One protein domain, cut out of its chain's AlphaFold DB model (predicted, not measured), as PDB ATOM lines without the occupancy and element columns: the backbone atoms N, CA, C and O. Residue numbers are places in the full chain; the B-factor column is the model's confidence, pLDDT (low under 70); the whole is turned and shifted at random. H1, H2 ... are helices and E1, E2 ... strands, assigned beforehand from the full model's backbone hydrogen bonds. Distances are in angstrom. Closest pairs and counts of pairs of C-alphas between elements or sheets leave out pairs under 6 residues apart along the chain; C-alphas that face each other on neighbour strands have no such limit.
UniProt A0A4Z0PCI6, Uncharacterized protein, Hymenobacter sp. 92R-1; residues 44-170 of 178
ATOM      1  N   LEU A  44     188.694 184.868 152.624       69.81
ATOM      2  CA  LEU A  44     188.872 183.415 152.648       69.81
ATOM      3  C   LEU A  44     188.487 182.788 153.993       69.81
ATOM      4  O   LEU A  44     188.706 181.595 154.199       69.81
ATOM      5  N   GLN A  45     187.911 183.568 154.910       80.31
ATOM      6  CA  GLN A  45     187.468 183.033 156.191       80.31
ATOM      7  C   GLN A  45     186.154 182.258 156.011       80.31
ATOM      8  O   GLN A  45     185.220 182.766 155.385       80.31
ATOM      9  N   PRO A  46     186.057 181.025 156.536       79.56
ATOM     10  CA  PRO A  46     184.816 180.271 156.498       79.56
ATOM     11  C   PRO A  46     183.768 180.933 157.395       79.56
ATOM     12  O   PRO A  46     184.070 181.378 158.503       79.56
ATOM     13  N   VAL A  47     182.521 180.954 156.930       84.00
ATOM     14  CA  VAL A  47     181.387 181.502 157.680       84.00
ATOM     15  C   VAL A  47     180.472 180.361 158.100       84.00
ATOM     16  O   VAL A  47     180.122 179.501 157.291       84.00
ATOM     17  N   LEU A  48     180.077 180.358 159.372       85.25
ATOM     18  CA  LEU A  48     179.144 179.392 159.937       85.25
ATOM     19  C   LEU A  48     177.936 180.124 160.514       85.25
ATOM     20  O   LEU A  48     178.085 181.002 161.362       85.25
ATOM     21  N   MET A  49     176.743 179.722 160.093       84.62
ATOM     22  CA  MET A  49     175.482 180.174 160.669       84.62
ATOM     23  C   MET A  49     174.747 178.965 161.243       84.62
ATOM     24  O   MET A  49     174.626 177.942 160.572       84.62
ATOM     25  N   SER A  50     174.276 179.069 162.484       85.25
ATOM     26  CA  SER A  50     173.479 178.031 163.141       85.25
ATOM     27  C   SER A  50     172.237 178.656 163.764       85.25
ATOM     28  O   SER A  50     172.274 179.773 164.283       85.25
ATOM     29  N   THR A  51     171.130 177.931 163.685       82.31
ATOM     30  CA  THR A  51     169.866 178.251 164.351       82.31
ATOM     31  C   THR A  51     169.575 177.119 165.324       82.31
ATOM     32  O   THR A  51     169.535 175.972 164.900       82.31
ATOM     33  N   VAL A  52     169.430 177.409 166.620       78.69
ATOM     34  CA  VAL A  52     169.334 176.375 167.668       78.69
ATOM     35  C   VAL A  52     168.059 176.568 168.488       78.69
ATOM     36  O   VAL A  52     167.754 177.679 168.920       78.69
ATOM     37  N   LEU A  53     167.326 175.479 168.719       67.44
ATOM     38  CA  LEU A  53     166.165 175.435 169.614       67.44
ATOM     39  C   LEU A  53     166.567 175.282 171.097       67.44
ATOM     40  O   LEU A  53     167.651 174.783 171.406       67.44
ATOM     41  N   PRO A  54     165.697 175.693 172.041       66.38
ATOM     42  CA  PRO A  54     166.019 175.708 173.461       66.38
ATOM     43  C   PRO A  54     166.281 174.305 174.027       66.38
ATOM     44  O   PRO A  54     165.787 173.286 173.529       66.38
ATOM     45  N   ALA A  55     167.077 174.284 175.100       62.31
ATOM     46  CA  ALA A  55     167.521 173.075 175.779       62.31
ATOM     47  C   ALA A  55     166.344 172.212 176.251       62.31
ATOM     48  O   ALA A  55     165.362 172.707 176.807       62.31
ATOM     49  N   ALA A  56     166.466 170.899 176.061       63.06
ATOM     50  CA  ALA A  56     165.449 169.960 176.491       63.06
ATOM     51  C   ALA A  56     165.633 169.606 177.976       63.06
ATOM     52  O   ALA A  56     166.647 169.031 178.376       63.06
ATOM     53  N   GLY A  57     164.652 169.967 178.801       63.97
ATOM     54  CA  GLY A  57     164.660 169.706 180.238       63.97
ATOM     55  C   GLY A  57     164.486 168.221 180.559       63.97
ATOM     56  O   GLY A  57     163.370 167.715 180.564       63.97
ATOM     57  N   GLY A  58     165.588 167.519 180.839       73.19
ATOM     58  CA  GLY A  58     165.601 166.188 181.469       73.19
ATOM     59  C   GLY A  58     165.143 164.996 180.615       73.19
ATOM     60  O   GLY A  58     165.218 163.860 181.079       73.19
ATOM     61  N   GLN A  59     164.701 165.214 179.376       81.19
ATOM     62  CA  GLN A  59     164.232 164.155 178.481       81.19
ATOM     63  C   GLN A  59     165.366 163.614 177.597       81.19
ATOM     64  O   GLN A  59     166.259 164.347 177.173       81.19
ATOM     65  N   ARG A  60     165.347 162.304 177.321       85.88
ATOM     66  CA  ARG A  60     166.298 161.660 176.401       85.88
ATOM     67  C   ARG A  60     165.755 161.706 174.974       85.88
ATOM     68  O   ARG A  60     164.568 161.471 174.760       85.88
ATOM     69  N   PHE A  61     166.632 161.945 174.004       88.31
ATOM     70  CA  PHE A  61     166.275 162.042 172.587       88.31
ATOM     71  C   PHE A  61     167.154 161.131 171.735       88.31
ATOM     72  O   PHE A  61     168.329 160.923 172.040       88.31
ATOM     73  N   GLN A  62     166.576 160.617 170.655       90.56
ATOM     74  CA  GLN A  62     167.318 160.154 169.490       90.56
ATOM     75  C   GLN A  62     167.587 161.348 168.581       90.56
ATOM     76  O   GLN A  62     166.781 162.277 168.539       90.56
ATOM     77  N   TYR A  63     168.695 161.308 167.846       91.75
ATOM     78  CA  TYR A  63     169.081 162.359 166.912       91.75
ATOM     79  C   TYR A  63     169.283 161.782 165.518       91.75
ATOM     80  O   TYR A  63     169.845 160.697 165.386       91.75
ATOM     81  N   GLN A  64     168.861 162.535 164.507       94.12
ATOM     82  CA  GLN A  64     169.039 162.212 163.098       94.12
ATOM     83  C   GLN A  64     169.621 163.424 162.385       94.12
ATOM     84  O   GLN A  64     169.054 164.512 162.394       94.12
ATOM     85  N   ILE A  65     170.781 163.247 161.774       93.56
ATOM     86  CA  ILE A  65     171.449 164.259 160.971       93.56
ATOM     87  C   ILE A  65     171.120 163.986 159.512       93.56
ATOM     88  O   ILE A  65     171.289 162.866 159.028       93.56
ATOM     89  N   VAL A  66     170.707 165.035 158.812       94.69
ATOM     90  CA  VAL A  66     170.546 165.064 157.362       94.69
ATOM     91  C   VAL A  66     171.510 166.113 156.820       94.69
ATOM     92  O   VAL A  66     171.478 167.265 157.244       94.69
ATOM     93  N   ARG A  67     172.414 165.734 155.919       92.25
ATOM     94  CA  ARG A  67     173.428 166.648 155.370       92.25
ATOM     95  C   ARG A  67     173.426 166.607 153.857       92.25
ATOM     96  O   ARG A  67     173.594 165.539 153.274       92.25
ATOM     97  N   LEU A  68     173.338 167.775 153.238       89.88
ATOM     98  CA  LEU A  68     173.538 167.923 151.804       89.88
ATOM     99  C   LEU A  68     175.039 168.007 151.499       89.88
ATOM    100  O   LEU A  68     175.774 168.758 152.146       89.88
ATOM    101  N   TYR A  69     175.508 167.223 150.529       85.25
ATOM    102  CA  TYR A  69     176.897 167.255 150.080       85.25
ATOM    103  C   TYR A  69     176.983 167.720 148.630       85.25
ATOM    104  O   TYR A  69     176.787 166.920 147.711       85.25
ATOM    105  N   ASN A  70     177.313 169.003 148.459       79.31
ATOM    106  CA  ASN A  70     177.624 169.660 147.185       79.31
ATOM    107  C   ASN A  70     176.627 169.312 146.066       79.31
ATOM    108  O   ASN A  70     177.056 168.948 144.974       79.31
ATOM    109  N   ASP A  71     175.330 169.300 146.384       78.44
ATOM    110  CA  ASP A  71     174.228 168.984 145.459       78.44
ATOM    111  C   ASP A  71     174.383 167.649 144.715       78.44
ATOM    112  O   ASP A  71     173.840 167.447 143.634       78.44
ATOM    113  N   ARG A  72     175.145 166.710 145.288       82.69
ATOM    114  CA  ARG A  72     175.376 165.369 144.724       82.69
ATOM    115  C   ARG A  72     174.595 164.288 145.443       82.69
ATOM    116  O   ARG A  72     174.228 163.279 144.846       82.69
ATOM    117  N   CYS A  73     174.436 164.440 146.751       87.19
ATOM    118  CA  CYS A  73     173.815 163.430 147.592       87.19
ATOM    119  C   CYS A  73     173.410 163.994 148.949       87.19
ATOM    120  O   CYS A  73     173.957 165.000 149.410       87.19
ATOM    121  N   VAL A  74     172.504 163.273 149.602       91.62
ATOM    122  CA  VAL A  74     172.063 163.538 150.968       91.62
ATOM    123  C   VAL A  74     172.585 162.424 151.867       91.62
ATOM    124  O   VAL A  74     172.346 161.247 151.610       91.62
ATOM    125  N   TYR A  75     173.314 162.781 152.916       94.12
ATOM    126  CA  TYR A  75     173.777 161.854 153.944       94.12
ATOM    127  C   TYR A  75     172.811 161.825 155.122       94.12
ATOM    128  O   TYR A  75     172.342 162.873 155.567       94.12
ATOM    129  N   LEU A  76     172.580 160.624 155.647       93.75
ATOM    130  CA  LEU A  76     171.718 160.344 156.790       93.75
ATOM    131  C   LEU A  76     172.566 159.669 157.876       93.75
ATOM    132  O   LEU A  76     173.176 158.626 157.630       93.75
ATOM    133  N   ALA A  77     172.655 160.287 159.055       91.94
ATOM    134  CA  ALA A  77     173.424 159.769 160.186       91.94
ATOM    135  C   ALA A  77     172.662 159.938 161.519       91.94
ATOM    136  O   ALA A  77     172.434 161.076 161.923       91.94
ATOM    137  N   PRO A  78     172.319 158.860 162.250       88.62
ATOM    138  CA  PRO A  78     172.549 157.450 161.926       88.62
ATOM    139  C   PRO A  78     171.806 157.000 160.655       88.62
ATOM    140  O   PRO A  78     171.096 157.783 160.028       88.62
ATOM    141  N   ALA A  79     172.035 155.756 160.222       87.81
ATOM    142  CA  ALA A  79     171.356 155.215 159.046       87.81
ATOM    143  C   ALA A  79     169.832 155.265 159.240       87.81
ATOM    144  O   ALA A  79     169.327 154.855 160.284       87.81
ATOM    145  N   TRP A  80     169.119 155.721 158.217       87.94
ATOM    146  CA  TRP A  80     167.668 155.869 158.209       87.94
ATOM    147  C   TRP A  80     167.061 154.864 157.234       87.94
ATOM    148  O   TRP A  80     167.510 154.789 156.093       87.94
ATOM    149  N   HIS A  81     166.116 154.029 157.679       87.81
ATOM    150  CA  HIS A  81     165.594 152.899 156.883       87.81
ATOM    151  C   HIS A  81     166.699 151.996 156.289       87.81
ATOM    152  O   HIS A  81     166.591 151.475 155.182       87.81
ATOM    153  N   GLY A  82     167.813 151.839 157.016       89.06
ATOM    154  CA  GLY A  82     168.994 151.090 156.561       89.06
ATOM    155  C   GLY A  82     169.868 151.825 155.535       89.06
ATOM    156  O   GLY A  82     170.878 151.280 155.091       89.06
ATOM    157  N   GLN A  83     169.527 153.063 155.180       89.25
ATOM    158  CA  GLN A  83     170.237 153.880 154.204       89.25
ATOM    159  C   GLN A  83     171.038 154.985 154.898       89.25
ATOM    160  O   GLN A  83     170.537 155.732 155.735       89.25
ATOM    161  N   THR A  84     172.312 155.113 154.539       92.00
ATOM    162  CA  THR A  84     173.202 156.183 155.031       92.00
ATOM    163  C   THR A  84     173.362 157.319 154.028       92.00
ATOM    164  O   THR A  84     173.893 158.382 154.357       92.00
ATOM    165  N   LYS A  85     172.943 157.091 152.780       92.75
ATOM    166  CA  LYS A  85     173.159 158.004 151.663       92.75
ATOM    167  C   LYS A  85     172.049 157.856 150.629       92.75
ATOM    168  O   LYS A  85     171.899 156.786 150.046       92.75
ATOM    169  N   LEU A  86     171.350 158.950 150.352       89.94
ATOM    170  CA  LEU A  86     170.411 159.081 149.243       89.94
ATOM    171  C   LEU A  86     171.131 159.721 148.059       89.94
ATOM    172  O   LEU A  86     171.829 160.731 148.201       89.94
ATOM    173  N   GLN A  87     170.991 159.107 146.892       89.38
ATOM    174  CA  GLN A  87     171.561 159.577 145.635       89.38
ATOM    175  C   GLN A  87     170.507 159.468 144.539       89.38
ATOM    176  O   GLN A  87     169.756 158.487 144.546       89.38
ATOM    177  N   PRO A  88     170.482 160.413 143.588       84.94
ATOM    178  CA  PRO A  88     169.667 160.278 142.393       84.94
ATOM    179  C   PRO A  88     169.996 158.972 141.653       84.94
ATOM    180  O   PRO A  88     171.151 158.517 141.683       84.94
ATOM    181  N   PRO A  89     169.005 158.330 141.014       78.31
ATOM    182  CA  PRO A  89     169.234 157.132 140.218       78.31
ATOM    183  C   PRO A  89     170.248 157.441 139.108       78.31
ATOM    184  O   PRO A  89     170.086 158.396 138.359       78.31
ATOM    185  N   LYS A  90     171.329 156.647 139.053       67.50
ATOM    186  CA  LYS A  90     172.520 156.861 138.211       67.50
ATOM    187  C   LYS A  90     172.191 157.415 136.819       67.50
ATOM    188  O   LYS A  90     171.751 156.671 135.945       67.50
ATOM    189  N   GLN A  91     172.591 158.653 136.578       63.38
ATOM    190  CA  GLN A  91     173.121 159.039 135.279       63.38
ATOM    191  C   GLN A  91     174.613 158.580 135.255       63.38
ATOM    192  O   GLN A  91     175.213 158.405 136.317       63.38
ATOM    193  N   GLY A  92     175.203 158.278 134.090       60.56
ATOM    194  CA  GLY A  92     176.533 157.647 133.922       60.56
ATOM    195  C   GLY A  92     177.763 158.256 134.649       60.56
ATOM    196  O   GLY A  92     177.693 159.199 135.423       60.56
ATOM    197  N   LEU A  93     178.957 157.706 134.377       62.19
ATOM    198  CA  LEU A  93     180.230 158.037 135.063       62.19
ATOM    199  C   LEU A  93     180.634 159.531 135.054       62.19
ATOM    200  O   LEU A  93     181.522 159.914 135.814       62.19
ATOM    201  N   PHE A  94     180.001 160.359 134.218       63.78
ATOM    202  CA  PHE A  94     180.328 161.779 134.026       63.78
ATOM    203  C   PHE A  94     179.126 162.725 134.107       63.78
ATOM    204  O   PHE A  94     179.266 163.918 133.851       63.78
ATOM    205  N   SER A  95     177.947 162.220 134.435       65.19
ATOM    206  CA  SER A  95     176.756 163.054 134.586       65.19
ATOM    207  C   SER A  95     176.621 163.488 136.034       65.19
ATOM    208  O   SER A  95     176.614 162.665 136.953       65.19
ATOM    209  N   ASN A  96     176.519 164.796 136.219       67.00
ATOM    210  CA  ASN A  96     176.044 165.354 137.471       67.00
ATOM    211  C   ASN A  96     174.528 165.123 137.578       67.00
ATOM    212  O   ASN A  96     173.886 164.938 136.544       67.00
ATOM    213  N   PRO A  97     173.964 165.139 138.798       72.56
ATOM    214  CA  PRO A  97     172.517 165.169 138.981       72.56
ATOM    215  C   PRO A  97     171.878 166.281 138.159       72.56
ATOM    216  O   PRO A  97     172.483 167.348 137.991       72.56
ATOM    217  N   GLU A  98     170.651 166.057 137.697       79.25
ATOM    218  CA  GLU A  98     169.882 167.167 137.149       79.25
ATOM    219  C   GLU A  98     169.600 168.204 138.247       79.25
ATOM    220  O   GLU A  98     169.445 167.848 139.426       79.25
ATOM    221  N   PRO A  99     169.545 169.502 137.891       77.69
ATOM    222  CA  PRO A  99     169.195 170.547 138.841       77.69
ATOM    223  C   PRO A  99     167.881 170.212 139.561       77.69
ATOM    224  O   PRO A  99     166.848 170.026 138.923       77.69
ATOM    225  N   GLY A 100     167.921 170.138 140.893       81.69
ATOM    226  CA  GLY A 100     166.748 169.882 141.734       81.69
ATOM    227  C   GLY A 100     166.462 168.414 142.081       81.69
ATOM    228  O   GLY A 100     165.644 168.168 142.964       81.69
ATOM    229  N   GLU A 101     167.142 167.422 141.490       87.88
ATOM    230  CA  GLU A 101     166.934 166.008 141.869       87.88
ATOM    231  C   GLU A 101     167.352 165.734 143.319       87.88
ATOM    232  O   GLU A 101     166.656 165.056 144.076       87.88
ATOM    233  N   VAL A 102     168.502 166.277 143.723       89.19
ATOM    234  CA  VAL A 102     169.004 166.116 145.094       89.19
ATOM    235  C   VAL A 102     168.158 166.914 146.081       89.19
ATOM    236  O   VAL A 102     167.920 166.435 147.189       89.19
ATOM    237  N   ASP A 103     167.634 168.067 145.666       89.06
ATOM    238  CA  ASP A 103     166.701 168.852 146.475       89.06
ATOM    239  C   ASP A 103     165.390 168.096 146.693       89.06
ATOM    240  O   ASP A 103     164.879 168.064 147.810       89.06
ATOM    241  N   ALA A 104     164.875 167.413 145.668       90.50
ATOM    242  CA  ALA A 104     163.695 166.564 145.797       90.50
ATOM    243  C   ALA A 104     163.929 165.405 146.782       90.50
ATOM    244  O   ALA A 104     163.075 165.141 147.629       90.50
ATOM    245  N   LEU A 105     165.100 164.756 146.729       92.00
ATOM    246  CA  LEU A 105     165.479 163.715 147.696       92.00
ATOM    247  C   LEU A 105     165.610 164.266 149.117       92.00
ATOM    248  O   LEU A 105     165.177 163.620 150.071       92.00
ATOM    249  N   LEU A 106     166.200 165.454 149.263       92.50
ATOM    250  CA  LEU A 106     166.326 166.127 150.548       92.50
ATOM    251  C   LEU A 106     164.941 166.431 151.118       92.50
ATOM    252  O   LEU A 106     164.629 165.981 152.213       92.50
ATOM    253  N   VAL A 107     164.095 167.139 150.370       93.69
ATOM    254  CA  VAL A 107     162.738 167.504 150.799       93.69
ATOM    255  C   VAL A 107     161.906 166.261 151.114       93.69
ATOM    256  O   VAL A 107     161.211 166.245 152.128       93.69
ATOM    257  N   GLY A 108     162.018 165.199 150.311       93.88
ATOM    258  CA  GLY A 108     161.387 163.908 150.586       93.88
ATOM    259  C   GLY A 108     161.800 163.340 151.944       93.88
ATOM    260  O   GLY A 108     160.942 163.078 152.785       93.88
ATOM    261  N   ALA A 109     163.106 163.258 152.210       93.06
ATOM    262  CA  ALA A 109     163.624 162.757 153.481       93.06
ATOM    263  C   ALA A 109     163.208 163.624 154.683       93.06
ATOM    264  O   ALA A 109     162.865 163.097 155.740       93.06
ATOM    265  N   LEU A 110     163.210 164.955 154.538       93.81
ATOM    266  CA  LEU A 110     162.772 165.866 155.603       93.81
ATOM    267  C   LEU A 110     161.274 165.696 155.903       93.81
ATOM    268  O   LEU A 110     160.879 165.702 157.068       93.81
ATOM    269  N   ASN A 111     160.451 165.510 154.868       94.88
ATOM    270  CA  ASN A 111     159.017 165.279 155.019       94.88
ATOM    271  C   ASN A 111     158.720 163.937 155.694       94.88
ATOM    272  O   ASN A 111     157.872 163.889 156.581       94.88
ATOM    273  N   GLU A 112     159.424 162.866 155.322       94.56
ATOM    274  CA  GLU A 112     159.295 161.559 155.982       94.56
ATOM    275  C   GLU A 112     159.670 161.644 157.466       94.56
ATOM    276  O   GLU A 112     158.915 161.195 158.328       94.56
ATOM    277  N   LEU A 113     160.790 162.300 157.791       92.88
ATOM    278  CA  LEU A 113     161.194 162.520 159.180       92.88
ATOM    279  C   LEU A 113     160.124 163.295 159.963       92.88
ATOM    280  O   LEU A 113     159.764 162.898 161.072       92.88
ATOM    281  N   ALA A 114     159.571 164.359 159.378       91.31
ATOM    282  CA  ALA A 114     158.501 165.129 160.004       91.31
ATOM    283  C   ALA A 114     157.230 164.288 160.233       91.31
ATOM    284  O   ALA A 114     156.635 164.358 161.309       91.31
ATOM    285  N   GLN A 115     156.836 163.453 159.263       92.81
ATOM    286  CA  GLN A 115     155.694 162.536 159.393       92.81
ATOM    287  C   GLN A 115     155.906 161.495 160.495       92.81
ATOM    288  O   GLN A 115     154.972 161.150 161.217       92.81
ATOM    289  N   GLU A 116     157.141 161.034 160.679       90.38
ATOM    290  CA  GLU A 116     157.510 160.108 161.747       90.38
ATOM    291  C   GLU A 116     157.689 160.786 163.120       90.38
ATOM    292  O   GLU A 116     158.084 160.131 164.093       90.38
ATOM    293  N   GLY A 117     157.380 162.081 163.229       89.75
ATOM    294  CA  GLY A 117     157.413 162.834 164.481       89.75
ATOM    295  C   GLY A 117     158.814 163.262 164.914       89.75
ATOM    296  O   GLY A 117     159.048 163.465 166.105       89.75
ATOM    297  N   TRP A 118     159.759 163.361 163.979       92.38
ATOM    298  CA  TRP A 118     161.036 164.014 164.238       92.38
ATOM    299  C   TRP A 118     160.876 165.534 164.207       92.38
ATOM    300  O   TRP A 118     160.317 166.107 163.275       92.38
ATOM    301  N   GLU A 119     161.429 166.198 165.212       90.69
ATOM    302  CA  GLU A 119     161.461 167.651 165.319       90.69
ATOM    303  C   GLU A 119     162.778 168.184 164.760       90.69
ATOM    304  O   GLU A 119     163.849 167.723 165.162       90.69
ATOM    305  N   LEU A 120     162.721 169.180 163.876       90.69
ATOM    306  CA  LEU A 120     163.911 169.913 163.447       90.69
ATOM    307  C   LEU A 120     164.432 170.758 164.616       90.69
ATOM    308  O   LEU A 120     163.683 171.546 165.182       90.69
ATOM    309  N   VAL A 121     165.706 170.592 164.970       90.38
ATOM    310  CA  VAL A 121     166.361 171.231 166.127       90.38
ATOM    311  C   VAL A 121     167.343 172.303 165.705       90.38
ATOM    312  O   VAL A 121     167.429 173.354 166.340       90.38
ATOM    313  N   GLU A 122     168.124 171.997 164.674       90.62
ATOM    314  CA  GLU A 122     169.183 172.873 164.212       90.62
ATOM    315  C   GLU A 122     169.296 172.832 162.695       90.62
ATOM    316  O   GLU A 122     169.306 171.760 162.083       90.62
ATOM    317  N   VAL A 123     169.424 174.019 162.107       91.19
ATOM    318  CA  VAL A 123     169.917 174.193 160.741       91.19
ATOM    319  C   VAL A 123     171.258 174.895 160.832       91.19
ATOM    320  O   VAL A 123     171.346 176.021 161.329       91.19
ATOM    321  N   GLN A 124     172.291 174.209 160.361       90.44
ATOM    322  CA  GLN A 124     173.663 174.682 160.336       90.44
ATOM    323  C   GLN A 124     174.105 174.820 158.880       90.44
ATOM    324  O   GLN A 124     174.183 173.829 158.152       90.44
ATOM    325  N   THR A 125     174.429 176.043 158.471       89.06
ATOM    326  CA  THR A 125     174.933 176.352 157.132       89.06
ATOM    327  C   THR A 125     176.375 176.817 157.246       89.06
ATOM    328  O   THR A 125     176.667 177.811 157.912       89.06
ATOM    329  N   SER A 126     177.286 176.095 156.598       87.75
ATOM    330  CA  SER A 126     178.695 176.466 156.485       87.75
ATOM    331  C   SER A 126     179.013 176.881 155.055       87.75
ATOM    332  O   SER A 126     178.738 176.127 154.120       87.75
ATOM    333  N   ALA A 127     179.626 178.046 154.897       86.06
ATOM    334  CA  ALA A 127     180.130 178.560 153.635       86.06
ATOM    335  C   ALA A 127     181.663 178.597 153.694       86.06
ATOM    336  O   ALA A 127     182.243 179.330 154.496       86.06
ATOM    337  N   GLN A 128     182.317 177.781 152.869       86.12
ATOM    338  CA  GLN A 128     183.770 177.687 152.788       86.12
ATOM    339  C   GLN A 128     184.253 178.223 151.434       86.12
ATOM    340  O   GLN A 128     183.967 177.607 150.407       86.12
ATOM    341  N   PRO A 129     184.999 179.336 151.395       83.12
ATOM    342  CA  PRO A 129     185.630 179.813 150.167       83.12
ATOM    343  C   PRO A 129     186.614 178.763 149.628       83.12
ATOM    344  O   PRO A 129     187.495 178.314 150.360       83.12
ATOM    345  N   ILE A 130     186.465 178.347 148.367       85.12
ATOM    346  CA  ILE A 130     187.362 177.365 147.724       85.12
ATOM    347  C   ILE A 130     188.412 178.076 146.876       85.12
ATOM    348  O   ILE A 130     189.570 177.663 146.828       85.12
ATOM    349  N   LYS A 131     188.001 179.129 146.166       81.44
ATOM    350  CA  LYS A 131     188.843 179.790 145.173       81.44
ATOM    351  C   LYS A 131     188.492 181.262 145.065       81.44
ATOM    352  O   LYS A 131     187.325 181.630 145.055       81.44
ATOM    353  N   ALA A 132     189.513 182.096 144.920       80.81
ATOM    354  CA  ALA A 132     189.357 183.496 144.565       80.81
ATOM    355  C   ALA A 132     190.005 183.735 143.198       80.81
ATOM    356  O   ALA A 132     191.156 183.363 142.974       80.81
ATOM    357  N   THR A 133     189.262 184.346 142.278       81.25
ATOM    358  CA  THR A 133     189.757 184.761 140.965       81.25
ATOM    359  C   THR A 133     189.771 186.281 140.924       81.25
ATOM    360  O   THR A 133     188.733 186.915 141.101       81.25
ATOM    361  N   GLN A 134     190.937 186.871 140.681       77.75
ATOM    362  CA  GLN A 134     191.081 188.308 140.465       77.75
ATOM    363  C   GLN A 134     191.362 188.579 138.990       77.75
ATOM    364  O   GLN A 134     192.269 187.988 138.405       77.75
ATOM    365  N   LYS A 135     190.588 189.482 138.390       79.94
ATOM    366  CA  LYS A 135     190.779 189.953 137.020       79.94
ATOM    367  C   LYS A 135     191.025 191.453 137.053       79.94
ATOM    368  O   LYS A 135     190.209 192.190 137.596       79.94
ATOM    369  N   VAL A 136     192.133 191.895 136.469       76.69
ATOM    370  CA  VAL A 136     192.427 193.320 136.289       76.69
ATOM    371  C   VAL A 136     192.285 193.646 134.814       76.69
ATOM    372  O   VAL A 136     193.010 193.110 133.977       76.69
ATOM    373  N   GLU A 137     191.335 194.512 134.492       78.69
ATOM    374  CA  GLU A 137     191.154 195.051 133.152       78.69
ATOM    375  C   GLU A 137     191.809 196.426 133.083       78.69
ATOM    376  O   GLU A 137     191.636 197.265 133.968       78.69
ATOM    377  N   THR A 138     192.610 196.644 132.042       76.44
ATOM    378  CA  THR A 138     193.233 197.944 131.783       76.44
ATOM    379  C   THR A 138     192.444 198.624 130.679       76.44
ATOM    380  O   THR A 138     192.351 198.099 129.572       76.44
ATOM    381  N   SER A 139     191.880 199.786 130.982       75.06
ATOM    382  CA  SER A 139     191.215 200.634 129.998       75.06
ATOM    383  C   SER A 139     192.066 201.878 129.753       75.06
ATOM    384  O   SER A 139     192.546 202.521 130.688       75.06
ATOM    385  N   LEU A 140     192.302 202.190 128.479       73.12
ATOM    386  CA  LEU A 140     192.984 203.409 128.055       73.12
ATOM    387  C   LEU A 140     191.918 204.410 127.623       73.12
ATOM    388  O   LEU A 140     191.125 204.128 126.724       73.12
ATOM    389  N   ALA A 141     191.885 205.572 128.269       69.56
ATOM    390  CA  ALA A 141     191.019 206.653 127.831       69.56
ATOM    391  C   ALA A 141     191.574 207.237 126.523       69.56
ATOM    392  O   ALA A 141     192.744 207.605 126.454       69.56
ATOM    393  N   TYR A 142     190.727 207.364 125.498       62.44
ATOM    394  CA  TYR A 142     191.116 207.921 124.193       62.44
ATOM    395  C   TYR A 142     191.715 209.338 124.303       62.44
ATOM    396  O   TYR A 142     192.610 209.695 123.544       62.44
ATOM    397  N   ASN A 143     191.258 210.119 125.287       73.56
ATOM    398  CA  ASN A 143     191.682 211.506 125.499       73.56
ATOM    399  C   ASN A 143     193.004 211.652 126.275       73.56
ATOM    400  O   ASN A 143     193.587 212.730 126.249       73.56
ATOM    401  N   ASP A 144     193.472 210.610 126.969       64.31
ATOM    402  CA  ASP A 144     194.741 210.636 127.707       64.31
ATOM    403  C   ASP A 144     195.364 209.226 127.763       64.31
ATOM    404  O   ASP A 144     195.228 208.505 128.757       64.31
ATOM    405  N   PRO A 145     196.057 208.803 126.689       67.25
ATOM    406  CA  PRO A 145     196.711 207.498 126.635       67.25
ATOM    407  C   PRO A 145     197.887 207.360 127.619       67.25
ATOM    408  O   PRO A 145     198.426 206.262 127.750       67.25
ATOM    409  N   GLN A 146     198.291 208.428 128.323       75.81
ATOM    410  CA  GLN A 146     199.335 208.365 129.352       75.81
ATOM    411  C   GLN A 146     198.789 207.984 130.737       75.81
ATOM    412  O   GLN A 146     199.577 207.702 131.641       75.81
ATOM    413  N   ARG A 147     197.459 207.928 130.915       70.00
ATOM    414  CA  ARG A 147     196.807 207.559 132.182       70.00
ATOM    415  C   ARG A 147     195.908 206.326 132.023       70.00
ATOM    416  O   ARG A 147     194.693 206.463 131.863       70.00
ATOM    417  N   PRO A 148     196.466 205.102 132.079       71.19
ATOM    418  CA  PRO A 148     195.659 203.885 132.099       71.19
ATOM    419  C   PRO A 148     194.798 203.817 133.369       71.19
ATOM    420  O   PRO A 148     195.285 204.050 134.475       71.19
ATOM    421  N   THR A 149     193.520 203.468 133.215       75.31
ATOM    422  CA  THR A 149     192.621 203.158 134.335       75.31
ATOM    423  C   THR A 149     192.580 201.647 134.531       75.31
ATOM    424  O   THR A 149     192.242 200.904 133.605       75.31
ATOM    425  N   TYR A 150     192.918 201.190 135.735       72.56
ATOM    426  CA  TYR A 150     192.899 199.777 136.110       72.56
ATOM    427  C   TYR A 150     191.631 199.465 136.909       72.56
ATOM    428  O   TYR A 150     191.434 200.018 137.991       72.56
ATOM    429  N   THR A 151     190.799 198.556 136.405       76.25
ATOM    430  CA  THR A 151     189.602 198.067 137.103       76.25
ATOM    431  C   THR A 151     189.845 196.634 137.559       76.25
ATOM    432  O   THR A 151     190.080 195.751 136.737       76.25
ATOM    433  N   GLY A 152     189.818 196.398 138.871       73.19
ATOM    434  CA  GLY A 152     189.977 195.069 139.463       73.19
ATOM    435  C   GLY A 152     188.634 194.467 139.870       73.19
ATOM    436  O   GLY A 152     187.936 195.036 140.704       73.19
ATOM    437  N   THR A 153     188.305 193.291 139.342       77.75
ATOM    438  CA  THR A 153     187.144 192.495 139.759       77.75
ATOM    439  C   THR A 153     187.630 191.254 140.495       77.75
ATOM    440  O   THR A 153     188.437 190.489 139.966       77.75
ATOM    441  N   THR A 154     187.131 191.035 141.712       76.81
ATOM    442  CA  THR A 154     187.405 189.826 142.501       76.81
ATOM    443  C   THR A 154     186.145 188.971 142.566       76.81
ATOM    444  O   THR A 154     185.097 189.458 142.976       76.81
ATOM    445  N   ALA A 155     186.245 187.700 142.182       80.44
ATOM    446  CA  ALA A 155     185.189 186.702 142.321       80.44
ATOM    447  C   ALA A 155     185.628 185.625 143.321       80.44
ATOM    448  O   ALA A 155     186.744 185.116 143.218       80.44
ATOM    449  N   ILE A 156     184.763 185.275 144.276       81.06
ATOM    450  CA  ILE A 156     185.028 184.247 145.290       81.06
ATOM    451  C   ILE A 156     184.060 183.087 145.058       81.06
ATOM    452  O   ILE A 156     182.849 183.227 145.217       81.06
ATOM    453  N   GLU A 157     184.597 181.937 144.673       82.81
ATOM    454  CA  GLU A 157     183.862 180.680 144.577       82.81
ATOM    455  C   GLU A 157     183.749 180.073 145.980       82.81
ATOM    456  O   GLU A 157     184.757 179.845 146.658       82.81
ATOM    457  N   THR A 158     182.518 179.811 146.418       82.75
ATOM    458  CA  THR A 158     182.216 179.358 147.781       82.75
ATOM    459  C   THR A 158     181.504 178.013 147.746       82.75
ATOM    460  O   THR A 158     180.544 177.837 147.000       82.75
ATOM    461  N   LEU A 159     181.956 177.071 148.573       84.12
ATOM    462  CA  LEU A 159     181.253 175.828 148.854       84.12
ATOM    463  C   LEU A 159     180.259 176.052 149.981       84.12
ATOM    464  O   LEU A 159     180.658 176.357 151.103       84.12
ATOM    465  N   THR A 160     178.981 175.846 149.713       84.38
ATOM    466  CA  THR A 160     177.946 175.882 150.743       84.38
ATOM    467  C   THR A 160     177.546 174.470 151.127       84.38
ATOM    468  O   THR A 160     177.294 173.624 150.272       84.38
ATOM    469  N   GLN A 161     177.486 174.206 152.427       86.94
ATOM    470  CA  GLN A 161     177.005 172.941 152.966       86.94
ATOM    471  C   GLN A 161     175.982 173.216 154.054       86.94
ATOM    472  O   GLN A 161     176.247 173.978 154.984       86.94
ATOM    473  N   THR A 162     174.836 172.553 153.939       89.69
ATOM    474  CA  THR A 162     173.741 172.672 154.899       89.69
ATOM    475  C   THR A 162     173.532 171.341 155.602       89.69
ATOM    476  O   THR A 162     173.479 170.272 154.981       89.69
ATOM    477  N   ARG A 163     173.426 171.413 156.925       92.25
ATOM    478  CA  ARG A 163     173.143 170.298 157.819       92.25
ATOM    479  C   ARG A 163     171.869 170.601 158.595       92.25
ATOM    480  O   ARG A 163     171.741 171.663 159.192       92.25
ATOM    481  N   TYR A 164     170.986 169.618 158.639       93.38
ATOM    482  CA  TYR A 164     169.775 169.605 159.441       93.38
ATOM    483  C   TYR A 164     169.950 168.575 160.552       93.38
ATOM    484  O   TYR A 164     170.344 167.433 160.301       93.38
ATOM    485  N   LEU A 165     169.686 168.977 161.786       93.38
ATOM    486  CA  LEU A 165     169.654 168.090 162.937       93.38
ATOM    487  C   LEU A 165     168.215 167.953 163.400       93.38
ATOM    488  O   LEU A 165     167.570 168.937 163.750       93.38
ATOM    489  N   PHE A 166     167.754 166.718 163.455       93.19
ATOM    490  CA  PHE A 166     166.458 166.342 163.971       93.19
ATOM    491  C   PHE A 166     166.609 165.623 165.304       93.19
ATOM    492  O   PHE A 166     167.614 164.950 165.546       93.19
ATOM    493  N   ARG A 167     165.585 165.721 166.151       91.56
ATOM    494  CA  ARG A 167     165.456 164.920 167.368       91.56
ATOM    495  C   ARG A 167     164.098 164.249 167.449       91.56
ATOM    496  O   ARG A 167     163.111 164.773 166.950       91.56
ATOM    497  N   LYS A 168     164.040 163.132 168.160       90.69
ATOM    498  CA  LYS A 168     162.794 162.459 168.520       90.69
ATOM    499  C   LYS A 168     162.879 161.978 169.965       90.69
ATOM    500  O   LYS A 168     163.917 161.426 170.340       90.69
ATOM    501  N   PRO A 169     161.854 162.192 170.807       88.50
ATOM    502  CA  PRO A 169     161.881 161.709 172.180       88.50
ATOM    503  C   PRO A 169     162.070 160.192 172.230       88.50
ATOM    504  O   PRO A 169     161.382 159.446 171.535       88.50
ATOM    505  N   LEU A 170     162.983 159.725 173.080       86.19
ATOM    506  CA  LEU A 170     163.025 158.319 173.458       86.19
ATOM    507  C   LEU A 170     161.851 158.079 174.399       86.19
ATOM    508  O   LEU A 170     161.897 158.502 175.556       86.19
TER     509      LEU A 170
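What this domain is: This is residues 44 to 170 of the 178 residues of an uncharacterized protein of Hymenobacter sp. 92R-1 (UniProt A0A4Z0PCI6). A twisted sheet of six strands has one helix, H1, packed over one face while the other face is bare, and the long hairpin of E5 and E6 runs on past the other strands as a two-stranded arm. Residues 90 to 95 stick out as a loop. The printed part has 127 residues, with E1 E2 E3 E4 H1 E5 E6 along the chain; the sheet, order E1 E5 E6 E2 E3 E4, is antiparallel, and the class is mostly strand. The whole is extended and flat, with a radius of gyration of the C-alphas of 22.3 A and spans of 76 by 43 by 18 A.

How they stand to each other: Begin with E5, residues 119 to 140, and E6, residues 148 to 169, where N 133 and O 155 are 2.8 A apart. Beside E5 find the edge strand E1, residues 47 to 52, with N 49 and O 125 at 2.9 A. Beside E6 is E2, residues 61 to 69, with N 64 and O 166 at 2.9 A. A meander, each strand the antiparallel neighbour of the one before, joins E2, E3, residues 73 to 80, and the edge strand E4, residues 83 to 86; N 67 and O 75 are 2.9 A apart, N 76 and O 84 2.9 A. E3 bends by 101 degrees at residue 77. H1, residues 101 to 115, is on the sheet in two layers, the helix on one face of the sheet; its height over the sheet is 8.9 A, and it lies over E2 and E3. It runs along the strands, at 5 degrees to E2 on the local plane. Its closest C-alphas to E3 are Val 102 and Cys 73, 6.0 A apart. In H1 every O i to N i+4 pair is within hydrogen-bond range.

Where its parts are: Find C-alpha 47 at (181.387, 181.502, 157.680), where E1 begins. E5 spans 60.5 A to C-alpha 140 at (192.984, 203.409, 128.055); E6 spans 67.3 A, E2 25.4 A and H1 21.1 A.

The domain as a whole: The C-alphas farthest apart, Asn 143 and Leu 170, are 77.1 A apart. The printed part has no cut; E4 to H1 is the long link. The mean pLDDT of the printed part is 83.0; look for values under 70 at residues 44, 53 to 57, 90 to 96, 141 to 142 and 144 to 145.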